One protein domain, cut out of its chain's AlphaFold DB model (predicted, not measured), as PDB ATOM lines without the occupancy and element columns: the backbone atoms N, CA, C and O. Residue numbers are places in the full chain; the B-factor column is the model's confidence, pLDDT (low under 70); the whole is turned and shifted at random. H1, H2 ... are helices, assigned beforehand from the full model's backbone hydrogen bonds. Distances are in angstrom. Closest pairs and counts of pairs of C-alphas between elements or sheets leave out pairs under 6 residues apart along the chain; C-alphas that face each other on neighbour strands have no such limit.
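AT A GLANCE: This is residues 25 to 101 of the 257 residues of an uncharacterized protein of Carex littledalei (UniProt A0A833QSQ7). One long straight helix, H5, sticks out like a handle from a small head of four short helices, H1 to H4, at its beginning. In the head H2 and H4 pack on each other at a steep angle, H1 meets H2 at a corner, and the short H3 follows H2; residues 47 to 53, of which 47 to 48 belong to H3, also stick out. The printed part has 77 residues with five named helices, H1 to H5 in that order, and no named strand; the class is all helix. It is extended, with a radius of gyration of the C-alphas of 21.2 A and spans of 66 by 31 by 16 A, the longest made mostly by H5.

HOW THE PARTS SIT: Look first at H5, residues 69 to 99, which touches no helix; residues 73 to 101, of which 73 to 99 belong to H5, stand free. At its beginning you meet H4, residues 56 to 64, close but not clearly touching and about perpendicular at 74 degrees; the closest C-alphas, of Leu 63 and Glu 69, are 7.0 A apart. H4 touches H2, residues 37 to 43, where the closest C-alphas, of Phe 42 and Gln 58, are 5.4 A apart; the two run opposite ways at a steep tilt of 64 degrees. H1, residues 25 to 31, and H2 touch only at the corner, with the C-alphas of Asp 29 and Ile 37 closest at 6.5 A, and run the same way at a steep tilt of 51 degrees. H1 and H4 are close but not clearly touching, with the C-alphas of Leu 30 and Thr 64 closest at 6.8 A. H3, residues 45 to 48, and H2 meet only through their link; H3 and H4 are only just apart, their closest C-alphas 8.1 A from each other. In H1, H2, H4 and H5 every backbone O i to N i+4 pair is within hydrogen-bond range; H3 is too short for such a pair.

IN THESE COORDINATES: Find C-alpha 69 at (82.478, 180.502, 60.314); from there H5 runs 43.8 A to C-alpha 99 at (65.096, 207.434, 90.187). H4 measures 12.3 A, H1 10.0 A, H2 9.4 A and H3 5.1 A from first to last C-alpha. H1 begins at C-alpha 25, at (103.497, 173.579, 55.114).

THE WHOLE: The two C-alphas farthest apart, of Ile 48 and Gly 101, are 67.1 A from each other. Without the stretches that stand free, the body of 41 residues spans 26 by 21 by 14 A. The printed part has no cut and no long link. The mean pLDDT of the printed part is 81.8 and that of H5 is 91; residues 34, 46 and 47 are under 70.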
ATOM      1  N   PRO A  25     104.324 173.977  56.257       74.00
ATOM      2  CA  PRO A  25     103.497 173.579  55.114       74.00
ATOM      3  C   PRO A  25     102.102 173.088  55.516       74.00
ATOM      4  O   PRO A  25     101.128 173.360  54.822       74.00
ATOM      5  N   LEU A  26     101.991 172.390  56.650       72.81
ATOM      6  CA  LEU A  26     100.719 171.880  57.166       72.81
ATOM      7  C   LEU A  26      99.815 173.023  57.641       72.81
ATOM      8  O   LEU A  26      98.607 172.996  57.424       72.81
ATOM      9  N   PHE A  27     100.414 174.064  58.220       71.88
ATOM     10  CA  PHE A  27      99.717 175.304  58.552       71.88
ATOM     11  C   PHE A  27      99.230 176.051  57.302       71.88
ATOM     12  O   PHE A  27      98.068 176.450  57.245       71.88
ATOM     13  N   ALA A  28     100.082 176.198  56.282       74.62
ATOM     14  CA  ALA A  28      99.696 176.827  55.019       74.62
ATOM     15  C   ALA A  28      98.542 176.076  54.326       74.62
ATOM     16  O   ALA A  28      97.621 176.706  53.804       74.62
ATOM     17  N   ASP A  29      98.549 174.739  54.383       76.75
ATOM     18  CA  ASP A  29      97.443 173.923  53.884       76.75
ATOM     19  C   ASP A  29      96.154 174.181  54.679       76.75
ATOM     20  O   ASP A  29      95.135 174.480  54.074       76.75
ATOM     21  N   LEU A  30      96.191 174.173  56.016       72.25
ATOM     22  CA  LEU A  30      95.014 174.425  56.866       72.25
ATOM     23  C   LEU A  30      94.381 175.808  56.639       72.25
ATOM     24  O   LEU A  30      93.157 175.926  56.610       72.25
ATOM     25  N   VAL A  31      95.199 176.846  56.452       70.50
ATOM     26  CA  VAL A  31      94.731 178.221  56.189       70.50
ATOM     27  C   VAL A  31      94.141 178.372  54.779       70.50
ATOM     28  O   VAL A  31      93.374 179.300  54.529       70.50
ATOM     29  N   SER A  32      94.407 177.428  53.869       73.12
ATOM     30  CA  SER A  32      93.821 177.408  52.518       73.12
ATOM     31  C   SER A  32      92.326 177.030  52.504       73.12
ATOM     32  O   SER A  32      91.690 177.018  51.451       73.12
ATOM     33  N   GLY A  33      91.715 176.755  53.664       72.19
ATOM     34  CA  GLY A  33      90.263 176.639  53.800       72.19
ATOM     35  C   GLY A  33      89.692 175.424  53.063       72.19
ATOM     36  O   GLY A  33      89.997 174.280  53.394       72.19
ATOM     37  N   GLU A  34      88.839 175.643  52.062       67.19
ATOM     38  CA  GLU A  34      88.213 174.558  51.288       67.19
ATOM     39  C   GLU A  34      89.152 173.881  50.278       67.19
ATOM     40  O   GLU A  34      88.894 172.746  49.867       67.19
ATOM     41  N   SER A  35      90.253 174.537  49.895       72.50
ATOM     42  CA  SER A  35      91.271 173.959  49.006       72.50
ATOM     43  C   SER A  35      92.353 173.168  49.750       72.50
ATOM     44  O   SER A  35      93.165 172.513  49.098       72.50
ATOM     45  N   SER A  36      92.316 173.160  51.087       78.94
ATOM     46  CA  SER A  36      93.196 172.366  51.950       78.94
ATOM     47  C   SER A  36      93.063 170.862  51.688       78.94
ATOM     48  O   SER A  36      91.955 170.314  51.618       78.94
ATOM     49  N   ILE A  37      94.198 170.167  51.638       79.81
ATOM     50  CA  ILE A  37      94.271 168.703  51.614       79.81
ATOM     51  C   ILE A  37      93.618 168.130  52.879       79.81
ATOM     52  O   ILE A  37      92.798 167.212  52.782       79.81
ATOM     53  N   PHE A  38      93.894 168.702  54.056       74.19
ATOM     54  CA  PHE A  38      93.258 168.291  55.314       74.19
ATOM     55  C   PHE A  38      91.736 168.488  55.290       74.19
ATOM     56  O   PHE A  38      90.994 167.580  55.682       74.19
ATOM     57  N   SER A  39      91.254 169.616  54.759       74.31
ATOM     58  CA  SER A  39      89.815 169.879  54.588       74.31
ATOM     59  C   SER A  39      89.137 168.904  53.629       74.31
ATOM     60  O   SER A  39      88.020 168.451  53.878       74.31
ATOM     61  N   ARG A  40      89.826 168.484  52.566       77.06
ATOM     62  CA  ARG A  40      89.286 167.516  51.604       77.06
ATOM     63  C   ARG A  40      89.252 166.088  52.153       77.06
ATOM     64  O   ARG A  40      88.256 165.396  51.953       77.06
ATOM     65  N   VAL A  41      90.304 165.649  52.846       76.56
ATOM     66  CA  VAL A  41      90.416 164.277  53.377       76.56
ATOM     67  C   VAL A  41      89.496 164.073  54.585       76.56
ATOM     68  O   VAL A  41      88.720 163.114  54.633       76.56
ATOM     69  N   PHE A  42      89.538 164.993  55.550       76.00
ATOM     70  CA  PHE A  42      88.759 164.875  56.784       76.00
ATOM     71  C   PHE A  42      87.381 165.542  56.686       76.00
ATOM     72  O   PHE A  42      86.438 165.093  57.328       76.00
ATOM     73  N   GLY A  43      87.198 166.561  55.846       72.25
ATOM     74  CA  GLY A  43      85.890 167.206  55.677       72.25
ATOM     75  C   GLY A  43      84.885 166.380  54.865       72.25
ATOM     76  O   GLY A  43      83.685 166.517  55.084       72.25
ATOM     77  N   ASN A  44      85.344 165.488  53.975       71.12
ATOM     78  CA  ASN A  44      84.467 164.656  53.134       71.12
ATOM     79  C   ASN A  44      84.239 163.241  53.675       71.12
ATOM     80  O   ASN A  44      83.479 162.472  53.088       71.12
ATOM     81  N   THR A  45      84.847 162.857  54.799       70.94
ATOM     82  CA  THR A  45      84.721 161.483  55.314       70.94
ATOM     83  C   THR A  45      83.272 161.122  55.681       70.94
ATOM     84  O   THR A  45      82.913 159.947  55.681       70.94
ATOM     85  N   ARG A  46      82.410 162.121  55.931       67.00
ATOM     86  CA  ARG A  46      80.966 161.943  56.169       67.00
ATOM     87  C   ARG A  46      80.190 161.463  54.935       67.00
ATOM     88  O   ARG A  46      79.181 160.790  55.104       67.00
ATOM     89  N   LEU A  47      80.671 161.749  53.721       67.50
ATOM     90  CA  LEU A  47      80.118 161.184  52.479       67.50
ATOM     91  C   LEU A  47      80.441 159.690  52.356       67.50
ATOM     92  O   LEU A  47      79.663 158.928  51.797       67.50
ATOM     93  N   ILE A  48      81.588 159.275  52.898       73.00
ATOM     94  CA  ILE A  48      82.080 157.897  52.820       73.00
ATOM     95  C   ILE A  48      81.470 157.043  53.946       73.00
ATOM     96  O   ILE A  48      81.226 155.854  53.755       73.00
ATOM     97  N   GLN A  49      81.225 157.624  55.129       77.31
ATOM     98  CA  GLN A  49      80.708 156.919  56.312       77.31
ATOM     99  C   GLN A  49      79.695 157.778  57.102       77.31
ATOM    100  O   GLN A  49      80.032 158.295  58.170       77.31
ATOM    101  N   PRO A  50      78.445 157.925  56.623       73.31
ATOM    102  CA  PRO A  50      77.460 158.850  57.202       73.31
ATOM    103  C   PRO A  50      76.982 158.477  58.616       73.31
ATOM    104  O   PRO A  50      76.600 159.357  59.382       73.31
ATOM    105  N   TYR A  51      77.036 157.194  58.986       78.38
ATOM    106  CA  TYR A  51      76.521 156.688  60.267       78.38
ATOM    107  C   TYR A  51      77.536 156.716  61.420       78.38
ATOM    108  O   TYR A  51      77.194 156.341  62.540       78.38
ATOM    109  N   LYS A  52      78.789 157.123  61.177       79.00
ATOM    110  CA  LYS A  52      79.805 157.197  62.236       79.00
ATOM    111  C   LYS A  52      79.797 158.568  62.926       79.00
ATOM    112  O   LYS A  52      79.597 159.582  62.253       79.00
ATOM    113  N   PRO A  53      80.040 158.623  64.250       79.50
ATOM    114  CA  PRO A  53      80.143 159.887  64.971       79.50
ATOM    115  C   PRO A  53      81.317 160.724  64.449       79.50
ATOM    116  O   PRO A  53      82.340 160.191  64.015       79.50
ATOM    117  N   VAL A  54      81.162 162.047  64.509       78.75
ATOM    118  CA  VAL A  54      82.182 163.008  64.070       78.75
ATOM    119  C   VAL A  54      83.421 162.879  64.960       78.75
ATOM    120  O   VAL A  54      83.334 162.972  66.183       78.75
ATOM    121  N   THR A  55      84.589 162.666  64.354       80.75
ATOM    122  CA  THR A  55      85.862 162.600  65.088       80.75
ATOM    123  C   THR A  55      86.376 164.002  65.426       80.75
ATOM    124  O   THR A  55      86.076 164.973  64.730       80.75
ATOM    125  N   LYS A  56      87.207 164.133  66.472       82.38
ATOM    126  CA  LYS A  56      87.802 165.426  66.875       82.38
ATOM    127  C   LYS A  56      88.537 166.127  65.722       82.38
ATOM    128  O   LYS A  56      88.452 167.343  65.603       82.38
ATOM    129  N   ALA A  57      89.200 165.360  64.852       77.00
ATOM    130  CA  ALA A  57      89.881 165.881  63.667       77.00
ATOM    131  C   ALA A  57      88.901 166.484  62.647       77.00
ATOM    132  O   ALA A  57      89.166 167.546  62.098       77.00
ATOM    133  N   GLN A  58      87.744 165.854  62.434       77.31
ATOM    134  CA  GLN A  58      86.705 166.355  61.526       77.31
ATOM    135  C   GLN A  58      86.037 167.624  62.059       77.31
ATOM    136  O   GLN A  58      85.787 168.547  61.291       77.31
ATOM    137  N   ALA A  59      85.785 167.688  63.370       78.94
ATOM    138  CA  ALA A  59      85.277 168.895  64.016       78.94
ATOM    139  C   ALA A  59      86.294 170.044  63.919       78.94
ATOM    140  O   ALA A  59      85.940 171.134  63.487       78.94
ATOM    141  N   ALA A  60      87.568 169.785  64.233       78.38
ATOM    142  CA  ALA A  60      88.637 170.774  64.104       78.38
ATOM    143  C   ALA A  60      88.768 171.293  62.663       78.38
ATOM    144  O   ALA A  60      88.839 172.498  62.458       78.38
ATOM    145  N   VAL A  61      88.718 170.398  61.672       76.06
ATOM    146  CA  VAL A  61      88.753 170.761  60.251       76.06
ATOM    147  C   VAL A  61      87.539 171.596  59.840       76.06
ATOM    148  O   VAL A  61      87.707 172.571  59.121       76.06
ATOM    149  N   ALA A  62      86.329 171.282  60.308       75.88
ATOM    150  CA  ALA A  62      85.139 172.088  60.012       75.88
ATOM    151  C   ALA A  62      85.201 173.506  60.619       75.88
ATOM    152  O   ALA A  62      84.664 174.451  60.032       75.88
ATOM    153  N   LEU A  63      85.867 173.654  61.771       74.88
ATOM    154  CA  LEU A  63      86.120 174.942  62.421       74.88
ATOM    155  C   LEU A  63      87.210 175.749  61.695       74.88
ATOM    156  O   LEU A  63      87.057 176.957  61.535       74.88
ATOM    157  N   THR A  64      88.291 175.110  61.231       74.94
ATOM    158  CA  THR A  64      89.403 175.798  60.545       74.94
ATOM    159  C   THR A  64      89.140 176.059  59.065       74.94
ATOM    160  O   THR A  64      89.662 177.027  58.522       74.94
ATOM    161  N   SER A  65      88.307 175.250  58.401       72.31
ATOM    162  CA  SER A  65      88.028 175.375  56.965       72.31
ATOM    163  C   SER A  65      87.089 176.531  56.599       72.31
ATOM    164  O   SER A  65      86.682 176.624  55.443       72.31
ATOM    165  N   GLY A  66      86.653 177.342  57.569       70.56
ATOM    166  CA  GLY A  66      85.686 178.432  57.376       70.56
ATOM    167  C   GLY A  66      84.231 177.986  57.157       70.56
ATOM    168  O   GLY A  66      83.329 178.815  57.092       70.56
ATOM    169  N   ARG A  67      83.940 176.676  57.096       72.38
ATOM    170  CA  ARG A  67      82.575 176.170  56.818       72.38
ATOM    171  C   ARG A  67      81.596 176.446  57.957       72.38
ATOM    172  O   ARG A  67      80.418 176.681  57.708       72.38
ATOM    173  N   MET A  68      82.086 176.432  59.196       75.81
ATOM    174  CA  MET A  68      81.315 176.810  60.383       75.81
ATOM    175  C   MET A  68      81.447 178.294  60.749       75.81
ATOM    176  O   MET A  68      80.827 178.719  61.714       75.81
ATOM    177  N   GLU A  69      82.214 179.090  59.996       80.38
ATOM    178  CA  GLU A  69      82.478 180.502  60.314       80.38
ATOM    179  C   GLU A  69      81.180 181.305  60.442       80.38
ATOM    180  O   GLU A  69      81.006 182.031  61.414       80.38
ATOM    181  N   LYS A  70      80.233 181.099  59.515       80.88
ATOM    182  CA  LYS A  70      78.914 181.751  59.549       80.88
ATOM    183  C   LYS A  70      78.118 181.383  60.803       80.88
ATOM    184  O   LYS A  70      77.650 182.275  61.495       80.88
ATOM    185  N   LEU A  71      78.043 180.091  61.134       83.94
ATOM    186  CA  LEU A  71      77.328 179.610  62.322       83.94
ATOM    187  C   LEU A  71      77.970 180.122  63.618       83.94
ATOM    188  O   LEU A  71      77.276 180.575  64.513       83.94
ATOM    189  N   ILE A  72      79.302 180.102  63.721       86.12
ATOM    190  CA  ILE A  72      80.016 180.633  64.893       86.12
ATOM    191  C   ILE A  72      79.795 182.141  65.014       86.12
ATOM    192  O   ILE A  72      79.601 182.642  66.116       86.12
ATOM    193  N   HIS A  73      79.809 182.865  63.896       86.31
ATOM    194  CA  HIS A  73      79.544 184.297  63.885       86.31
ATOM    195  C   HIS A  73      78.102 184.615  64.316       86.31
ATOM    196  O   HIS A  73      77.890 185.532  65.103       86.31
ATOM    197  N   GLU A  74      77.119 183.831  63.878       88.62
ATOM    198  CA  GLU A  74      75.719 183.936  64.315       88.62
ATOM    199  C   GLU A  74      75.568 183.653  65.822       88.62
ATOM    200  O   GLU A  74      74.897 184.396  66.533       88.62
ATOM    201  N   GLU A  75      76.252 182.637  66.351       91.69
ATOM    202  CA  GLU A  75      76.231 182.310  67.782       91.69
ATOM    203  C   GLU A  75      76.933 183.379  68.639       91.69
ATOM    204  O   GLU A  75      76.416 183.778  69.683       91.69
ATOM    205  N   LEU A  76      78.091 183.883  68.193       91.75
ATOM    206  CA  LEU A  76      78.807 184.971  68.863       91.75
ATOM    207  C   LEU A  76      77.982 186.256  68.857       91.75
ATOM    208  O   LEU A  76      77.848 186.892  69.899       91.75
ATOM    209  N   THR A  77      77.374 186.611  67.724       92.25
ATOM    210  CA  THR A  77      76.505 187.792  67.638       92.25
ATOM    211  C   THR A  77      75.258 187.626  68.506       92.25
ATOM    212  O   THR A  77      74.877 188.578  69.184       92.25
ATOM    213  N   ARG A  78      74.670 186.422  68.601       95.50
ATOM    214  CA  ARG A  78      73.584 186.132  69.553       95.50
ATOM    215  C   ARG A  78      74.023 186.351  71.002       95.50
ATOM    216  O   ARG A  78      73.348 187.077  71.725       95.50
ATOM    217  N   ILE A  79      75.154 185.780  71.423       94.31
ATOM    218  CA  ILE A  79      75.686 185.948  72.789       94.31
ATOM    219  C   ILE A  79      76.004 187.421  73.074       94.31
ATOM    220  O   ILE A  79      75.710 187.931  74.154       94.31
ATOM    221  N   GLU A  80      76.583 188.137  72.114       94.50
ATOM    222  CA  GLU A  80      76.843 189.570  72.241       94.50
ATOM    223  C   GLU A  80      75.558 190.390  72.383       94.50
ATOM    224  O   GLU A  80      75.545 191.392  73.098       94.50
ATOM    225  N   VAL A  81      74.482 190.005  71.697       95.31
ATOM    226  CA  VAL A  81      73.171 190.642  71.850       95.31
ATOM    227  C   VAL A  81      72.576 190.303  73.217       95.31
ATOM    228  O   VAL A  81      72.171 191.216  73.928       95.31
ATOM    229  N   GLU A  82      72.590 189.040  73.646       94.00
ATOM    230  CA  GLU A  82      72.094 188.618  74.967       94.00
ATOM    231  C   GLU A  82      72.840 189.297  76.126       94.00
ATOM    232  O   GLU A  82      72.233 189.724  77.105       94.00
ATOM    233  N   THR A  83      74.164 189.417  76.031       94.44
ATOM    234  CA  THR A  83      74.981 190.101  77.045       94.44
ATOM    235  C   THR A  83      74.707 191.600  77.074       94.44
ATOM    236  O   THR A  83      74.574 192.166  78.158       94.44
ATOM    237  N   ARG A  84      74.551 192.237  75.907       93.94
ATOM    238  CA  ARG A  84      74.127 193.642  75.814       93.94
ATOM    239  C   ARG A  84      72.734 193.861  76.397       93.94
ATOM    240  O   ARG A  84      72.543 194.844  77.107       93.94
ATOM    241  N   LEU A  85      71.799 192.943  76.158       95.19
ATOM    242  CA  LEU A  85      70.459 192.991  76.743       95.19
ATOM    243  C   LEU A  85      70.520 192.904  78.271       95.19
ATOM    244  O   LEU A  85      70.003 193.794  78.932       95.19
ATOM    245  N   LYS A  86      71.243 191.930  78.837       94.81
ATOM    246  CA  LYS A  86      71.414 191.810  80.299       94.81
ATOM    247  C   LYS A  86      72.049 193.047  80.931       94.81
ATOM    248  O   LYS A  86      71.660 193.454  82.021       94.81
ATOM    249  N   LEU A  87      73.043 193.639  80.267       95.56
ATOM    250  CA  LEU A  87      73.661 194.879  80.737       95.56
ATOM    251  C   LEU A  87      72.666 196.043  80.703       95.56
ATOM    252  O   LEU A  87      72.579 196.771  81.687       95.56
ATOM    253  N   SER A  88      71.883 196.173  79.628       94.31
ATOM    254  CA  SER A  88      70.815 197.175  79.532       94.31
ATOM    255  C   SER A  88      69.765 196.982  80.622       94.31
ATOM    256  O   SER A  88      69.427 197.940  81.301       94.31
ATOM    257  N   GLU A  89      69.302 195.751  80.849       94.62
ATOM    258  CA  GLU A  89      68.345 195.428  81.915       94.62
ATOM    259  C   GLU A  89      68.900 195.802  83.294       94.62
ATOM    260  O   GLU A  89      68.204 196.395  84.114       94.62
ATOM    261  N   MET A  90      70.177 195.512  83.557       93.38
ATOM    262  CA  MET A  90      70.817 195.875  84.821       93.38
ATOM    263  C   MET A  90      70.957 197.394  84.981       93.38
ATOM    264  O   MET A  90      70.779 197.922  86.081       93.38
ATOM    265  N   GLU A  91      71.259 198.112  83.898       93.56
ATOM    266  CA  GLU A  91      71.278 199.574  83.872       93.56
ATOM    267  C   GLU A  91      69.880 200.168  84.059       93.56
ATOM    268  O   GLU A  91      69.747 201.172  84.755       93.56
ATOM    269  N   ASP A  92      68.846 199.555  83.489       92.81
ATOM    270  CA  ASP A  92      67.445 199.947  83.654       92.81
ATOM    271  C   ASP A  92      67.000 199.775  85.104       92.81
ATOM    272  O   ASP A  92      66.536 200.739  85.709       92.81
ATOM    273  N   ILE A  93      67.258 198.611  85.707       91.62
ATOM    274  CA  ILE A  93      66.978 198.346  87.126       91.62
ATOM    275  C   ILE A  93      67.735 199.338  88.011       91.62
ATOM    276  O   ILE A  93      67.165 199.940  88.920       91.62
ATOM    277  N   LYS A  94      69.028 199.559  87.745       90.62
ATOM    278  CA  LYS A  94      69.828 200.526  88.506       90.62
ATOM    279  C   LYS A  94      69.264 201.940  88.372       90.62
ATOM    280  O   LYS A  94      69.187 202.655  89.372       90.62
ATOM    281  N   ARG A  95      68.882 202.357  87.161       89.00
ATOM    282  CA  ARG A  95      68.263 203.665  86.911       89.00
ATOM    283  C   ARG A  95      66.933 203.788  87.637       89.00
ATOM    284  O   ARG A  95      66.731 204.805  88.285       89.00
ATOM    285  N   GLU A  96      66.083 202.771  87.589       91.56
ATOM    286  CA  GLU A  96      64.792 202.747  88.275       91.56
ATOM    287  C   GLU A  96      64.965 202.870  89.795       91.56
ATOM    288  O   GLU A  96      64.379 203.761  90.408       91.56
ATOM    289  N   LEU A  97      65.843 202.062  90.397       89.75
ATOM    290  CA  LEU A  97      66.147 202.120  91.834       89.75
ATOM    291  C   LEU A  97      66.730 203.476  92.262       89.75
ATOM    292  O   LEU A  97      66.472 203.947  93.371       89.75
ATOM    293  N   THR A  98      67.508 204.111  91.380       88.56
ATOM    294  CA  THR A  98      68.081 205.443  91.624       88.56
ATOM    295  C   THR A  98      67.022 206.539  91.472       88.56
ATOM    296  O   THR A  98      66.935 207.419  92.320       88.56
ATOM    297  N   GLN A  99      66.180 206.475  90.435       86.00
ATOM    298  CA  GLN A  99      65.096 207.434  90.187       86.00
ATOM    299  C   GLN A  99      64.032 207.399  91.281       86.00
ATOM    300  O   GLN A  99      63.552 208.449  91.701       86.00
ATOM    301  N   LYS A 100      63.687 206.204  91.769       90.00
ATOM    302  CA  LYS A 100      62.772 206.039  92.902       90.00
ATOM    303  C   LYS A 100      63.412 206.406  94.246       90.00
ATOM    304  O   LYS A 100      62.703 206.500  95.241       90.00
ATOM    305  N   GLY A 101      64.736 206.593  94.301       89.88
ATOM    306  CA  GLY A 101      65.459 206.897  95.539       89.88
ATOM    307  C   GLY A 101      65.403 205.773  96.583       89.88
ATOM    308  O   GLY A 101      65.680 206.009  97.760       89.88
TER     309      GLY A 101